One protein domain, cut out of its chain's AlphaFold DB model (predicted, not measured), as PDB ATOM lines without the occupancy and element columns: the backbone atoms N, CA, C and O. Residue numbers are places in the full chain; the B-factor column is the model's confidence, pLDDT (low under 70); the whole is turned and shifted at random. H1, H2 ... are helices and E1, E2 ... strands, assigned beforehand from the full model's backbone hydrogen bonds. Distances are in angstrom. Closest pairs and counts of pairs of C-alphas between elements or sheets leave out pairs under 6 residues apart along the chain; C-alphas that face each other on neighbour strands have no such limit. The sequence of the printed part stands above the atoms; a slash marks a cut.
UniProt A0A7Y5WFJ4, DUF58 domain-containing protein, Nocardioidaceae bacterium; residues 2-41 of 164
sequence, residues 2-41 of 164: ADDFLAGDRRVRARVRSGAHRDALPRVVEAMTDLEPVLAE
ATOM      1  N   ALA A   2     -18.295  -3.350 -42.508       72.56
ATOM      2  CA  ALA A   2     -18.033  -2.266 -41.568       72.56
ATOM      3  C   ALA A   2     -17.178  -2.840 -40.440       72.56
ATOM      4  O   ALA A   2     -17.606  -3.793 -39.790       72.56
ATOM      5  N   ASP A   3     -15.997  -2.265 -40.231       81.75
ATOM      6  CA  ASP A   3     -15.043  -2.737 -39.231       81.75
ATOM      7  C   ASP A   3     -15.141  -1.849 -37.991       81.75
ATOM      8  O   ASP A   3     -14.632  -0.727 -37.953       81.75
ATOM      9  N   ASP A   4     -15.842  -2.336 -36.972       90.56
ATOM     10  CA  ASP A   4     -15.941  -1.649 -35.691       90.56
ATOM     11  C   ASP A   4     -14.863  -2.166 -34.727       90.56
ATOM     12  O   ASP A   4     -14.502  -3.342 -34.730       90.56
ATOM     13  N   PHE A   5     -14.354  -1.280 -33.872       92.94
ATOM     14  CA  PHE A   5     -13.307  -1.591 -32.900       92.94
ATOM     15  C   PHE A   5     -13.746  -1.210 -31.490       92.94
ATOM     16  O   PHE A   5     -14.350  -0.156 -31.264       92.94
ATOM     17  N   LEU A   6     -13.402  -2.062 -30.531       94.81
ATOM     18  CA  LEU A   6     -13.647  -1.866 -29.111       94.81
ATOM     19  C   LEU A   6     -12.409  -2.321 -28.339       94.81
ATOM     20  O   LEU A   6     -11.944  -3.441 -28.529       94.81
ATOM     21  N   ALA A   7     -11.926  -1.484 -27.429       95.00
ATOM     22  CA  ALA A   7     -10.900  -1.860 -26.466       95.00
ATOM     23  C   ALA A   7     -11.352  -1.507 -25.054       95.00
ATOM     24  O   ALA A   7     -11.981  -0.467 -24.822       95.00
ATOM     25  N   GLY A   8     -11.016  -2.354 -24.088       94.38
ATOM     26  CA  GLY A   8     -11.320  -2.074 -22.699       94.38
ATOM     27  C   GLY A   8     -10.751  -3.083 -21.717       94.38
ATOM     28  O   GLY A   8     -10.185  -4.101 -22.090       94.38
ATOM     29  N   ASP A   9     -10.917  -2.738 -20.448       93.62
ATOM     30  CA  ASP A   9     -10.528  -3.520 -19.280       93.62
ATOM     31  C   ASP A   9     -11.778  -3.753 -18.413       93.62
ATOM     32  O   ASP A   9     -12.757  -4.339 -18.871       93.62
ATOM     33  N   ARG A  10     -11.818  -3.227 -17.186       93.56
ATOM     34  CA  ARG A  10     -13.035  -3.092 -16.373       93.56
ATOM     35  C   ARG A  10     -14.032  -2.079 -16.939       93.56
ATOM     36  O   ARG A  10     -15.183  -2.019 -16.507       93.56
ATOM     37  N   ARG A  11     -13.590  -1.230 -17.865       94.50
ATOM     38  CA  ARG A  11     -14.422  -0.280 -18.606       94.50
ATOM     39  C   ARG A  11     -14.040  -0.273 -20.079       94.50
ATOM     40  O   ARG A  11     -12.914  -0.592 -20.443       94.50
ATOM     41  N   VAL A  12     -14.968   0.174 -20.918       95.75
ATOM     42  CA  VAL A  12     -14.652   0.509 -22.309       95.75
ATOM     43  C   VAL A  12     -13.700   1.706 -22.307       95.75
ATOM     44  O   VAL A  12     -14.008   2.740 -21.711       95.75
ATOM     45  N   ARG A  13     -12.534   1.537 -22.931       95.50
ATOM     46  CA  ARG A  13     -11.472   2.547 -23.034       95.50
ATOM     47  C   ARG A  13     -11.521   3.274 -24.365       95.50
ATOM     48  O   ARG A  13     -11.417   4.493 -24.385       95.50
ATOM     49  N   ALA A  14     -11.751   2.534 -25.443       94.25
ATOM     50  CA  ALA A  14     -11.876   3.085 -26.778       94.25
ATOM     51  C   ALA A  14     -12.978   2.364 -27.551       94.25
ATOM     52  O   ALA A  14     -13.229   1.173 -27.352       94.25
ATOM     53  N   ARG A  15     -13.638   3.103 -28.443       93.25
ATOM     54  CA  ARG A  15     -14.636   2.566 -29.364       93.25
ATOM     55  C   ARG A  15     -14.608   3.354 -30.662       93.25
ATOM     56  O   ARG A  15     -14.785   4.571 -30.643       93.25
ATOM     57  N   VAL A  16     -14.453   2.661 -31.779       91.25
ATOM     58  CA  VAL A  16     -14.521   3.246 -33.118       91.25
ATOM     59  C   VAL A  16     -15.646   2.560 -33.871       91.25
ATOM     60  O   VAL A  16     -15.695   1.336 -33.941       91.25
ATOM     61  N   ARG A  17     -16.556   3.366 -34.427       87.69
ATOM     62  CA  ARG A  17     -17.552   2.900 -35.392       87.69
ATOM     63  C   ARG A  17     -17.137   3.391 -36.766       87.69
ATOM     64  O   ARG A  17     -17.058   4.609 -36.976       87.69
ATOM     65  N   SER A  18     -16.822   2.467 -37.662       72.69
ATOM     66  CA  SER A  18     -16.337   2.811 -39.000       72.69
ATOM     67  C   SER A  18     -17.490   3.054 -39.979       72.69
ATOM     68  O   SER A  18     -17.412   3.930 -40.844       72.69
ATOM     69  N   GLY A  19     -18.609   2.335 -39.835       68.62
ATOM     70  CA  GLY A  19     -19.597   2.275 -40.916       68.62
ATOM     71  C   GLY A  19     -18.946   1.828 -42.239       68.62
ATOM     72  O   GLY A  19     -17.914   1.172 -42.235       68.62
ATOM     73  N   ALA A  20     -19.522   2.186 -43.390       62.56
ATOM     74  CA  ALA A  20     -18.965   1.841 -44.708       62.56
ATOM     75  C   ALA A  20     -17.901   2.848 -45.217       62.56
ATOM     76  O   ALA A  20     -17.872   3.157 -46.409       62.56
ATOM     77  N   HIS A  21     -17.069   3.417 -44.333       63.59
ATOM     78  CA  HIS A  21     -16.105   4.467 -44.700       63.59
ATOM     79  C   HIS A  21     -14.681   3.922 -44.881       63.59
ATOM     80  O   HIS A  21     -14.222   3.048 -44.152       63.59
ATOM     81  N   ARG A  22     -13.951   4.471 -45.864       68.19
ATOM     82  CA  ARG A  22     -12.580   4.056 -46.232       68.19
ATOM     83  C   ARG A  22     -11.501   4.386 -45.187       68.19
ATOM     84  O   ARG A  22     -10.349   4.026 -45.401       68.19
ATOM     85  N   ASP A  23     -11.836   5.068 -44.097       74.75
ATOM     86  CA  ASP A  23     -10.903   5.571 -43.078       74.75
ATOM     87  C   ASP A  23     -10.924   4.766 -41.762       74.75
ATOM     88  O   ASP A  23     -10.394   5.224 -40.750       74.75
ATOM     89  N   ALA A  24     -11.496   3.556 -41.773       81.25
ATOM     90  CA  ALA A  24     -11.611   2.676 -40.605       81.25
ATOM     91  C   ALA A  24     -10.277   2.474 -39.867       81.25
ATOM     92  O   ALA A  24     -10.158   2.774 -38.680       81.25
ATOM     93  N   LEU A  25      -9.259   2.000 -40.590       85.75
ATOM     94  CA  LEU A  25      -7.987   1.586 -40.007       85.75
ATOM     95  C   LEU A  25      -7.211   2.750 -39.361       85.75
ATOM     96  O   LEU A  25      -6.817   2.592 -38.207       85.75
ATOM     97  N   PRO A  26      -7.026   3.920 -40.010       89.38
ATOM     98  CA  PRO A  26      -6.416   5.079 -39.356       89.38
ATOM     99  C   PRO A  26      -7.081   5.452 -38.027       89.38
ATOM    100  O   PRO A  26      -6.381   5.711 -37.053       89.38
ATOM    101  N   ARG A  27      -8.419   5.415 -37.958       88.94
ATOM    102  CA  ARG A  27      -9.167   5.742 -36.735       88.94
ATOM    103  C   ARG A  27      -8.978   4.701 -35.635       88.94
ATOM    104  O   ARG A  27      -8.930   5.059 -34.462       88.94
ATOM    105  N   VAL A  28      -8.875   3.422 -35.999       90.44
ATOM    106  CA  VAL A  28      -8.545   2.349 -35.047       90.44
ATOM    107  C   VAL A  28      -7.134   2.537 -34.497       90.44
ATOM    108  O   VAL A  28      -6.959   2.512 -33.284       90.44
ATOM    109  N   VAL A  29      -6.151   2.786 -35.367       91.06
ATOM    110  CA  VAL A  29      -4.758   3.032 -34.958       91.06
ATOM    111  C   VAL A  29      -4.672   4.238 -34.022       91.06
ATOM    112  O   VAL A  29      -4.067   4.142 -32.960       91.06
ATOM    113  N   GLU A  30      -5.333   5.345 -34.366       91.38
ATOM    114  CA  GLU A  30      -5.392   6.533 -33.512       91.38
ATOM    115  C   GLU A  30      -5.985   6.200 -32.136       91.38
ATOM    116  O   GLU A  30      -5.359   6.482 -31.118       91.38
ATOM    117  N   ALA A  31      -7.117   5.492 -32.094       91.81
ATOM    118  CA  ALA A  31      -7.765   5.079 -30.850       91.81
ATOM    119  C   ALA A  31      -6.926   4.116 -29.987       91.81
ATOM    120  O   ALA A  31      -7.166   4.019 -28.783       91.81
ATOM    121  N   MET A  32      -5.964   3.400 -30.579       92.88
ATOM    122  CA  MET A  32      -5.032   2.535 -29.850       92.88
ATOM    123  C   MET A  32      -3.867   3.300 -29.213       92.88
ATOM    124  O   MET A  32      -3.247   2.774 -28.295       92.88
ATOM    125  N   THR A  33      -3.582   4.525 -29.662       93.75
ATOM    126  CA  THR A  33      -2.405   5.301 -29.225       93.75
ATOM    127  C   THR A  33      -2.442   5.636 -27.732       93.75
ATOM    128  O   THR A  33      -1.399   5.652 -27.090       93.75
ATOM    129  N   ASP A  34      -3.637   5.843 -27.171       89.44
ATOM    130  CA  ASP A  34      -3.836   6.198 -25.757       89.44
ATOM    131  C   ASP A  34      -4.137   4.978 -24.857       89.44
ATOM    132  O   ASP A  34      -4.531   5.128 -23.693       89.44
ATOM    133  N   LEU A  35      -4.033   3.754 -25.389       93.12
ATOM    134  CA  LEU A  35      -4.300   2.541 -24.621       93.12
ATOM    135  C   LEU A  35      -3.078   2.143 -23.798       93.12
ATOM    136  O   LEU A  35      -2.053   1.738 -24.331       93.12
ATOM    137  N   GLU A  36      -3.251   2.167 -22.480       90.50
ATOM    138  CA  GLU A  36      -2.240   1.733 -21.521       90.50
ATOM    139  C   GLU A  36      -2.689   0.454 -20.800       90.50
ATOM    140  O   GLU A  36      -3.868   0.343 -20.423       90.50
ATOM    141  N   PRO A  37      -1.779  -0.511 -20.572       87.69
ATOM    142  CA  PRO A  37      -2.093  -1.715 -19.824       87.69
ATOM    143  C   PRO A  37      -2.395  -1.378 -18.362       87.69
ATOM    144  O   PRO A  37      -1.796  -0.491 -17.751       87.69
ATOM    145  N   VAL A  38      -3.315  -2.135 -17.771       90.56
ATOM    146  CA  VAL A  38      -3.643  -2.032 -16.349       90.56
ATOM    147  C   VAL A  38      -3.597  -3.405 -15.696       90.56
ATOM    148  O   VAL A  38      -3.976  -4.405 -16.301       90.56
ATOM    149  N   LEU A  39      -3.171  -3.451 -14.433       89.25
ATOM    150  CA  LEU A  39      -3.185  -4.668 -13.616       89.25
ATOM    151  C   LEU A  39      -4.590  -4.910 -13.056       89.25
ATOM    152  O   LEU A  39      -4.849  -4.755 -11.864       89.25
ATOM    153  N   ALA A  40      -5.522  -5.216 -13.949       89.06
ATOM    154  CA  ALA A  40      -6.894  -5.536 -13.610       89.06
ATOM    155  C   ALA A  40      -7.465  -6.532 -14.615       89.06
ATOM    156  O   ALA A  40      -7.205  -6.438 -15.812       89.06
ATOM    157  N   GLU A  41      -8.299  -7.444 -14.128       88.50
ATOM    158  CA  GLU A  41      -9.063  -8.332 -14.999       88.50
ATOM    159  C   GLU A  41     -10.094  -7.545 -15.813       88.50
ATOM    160  O   GLU A  41     -10.697  -6.580 -15.327       88.50
TER     161      GLU A  41
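This is residues 2 to 41 of the 164 residues of the protein "DUF58 domain-containing protein" of Nocardioidaceae bacterium (UniProt A0A7Y5WFJ4). A long two-stranded hairpin, E1 and E2, has one helix, H1, packed along it, and the last residues, 33 to 41, run on past the helix as a tail. The printed part has 40 residues, with E1, E2 and H1 in that order; the class is mixed, helices and strands, with 18 residues, under half, in named elements. It is loose, with a radius of gyration of the C-alphas of 11.2 A, and a rod spanning 35 by 15 by 8 A.

E1, residues 5 to 8, begins at C-alpha 5 (-13.307, -1.591, -32.900). E2 is residues 12 to 16, 11.2 A long. H1, residues 24 to 32, is 12.6 A long and ends at C-alpha 32 (-5.032, 2.535, -29.850).

E1 and E2 form an antiparallel hairpin with a tight link; N 5 and O 16 are 2.9 A apart, within hydrogen-bond range. The closest C-alphas of E2 and H1, Ala 14 and Ala 31, are 6.1 A apart. In H1 every O i to N i+4 pair is within hydrogen-bond range.

The C-alphas farthest apart, of Ala 20 and Leu 39, are 35.5 A apart. The printed part has no cut. The link E2 to H1 is short, and pLDDT is under 70 at residues 19 to 22.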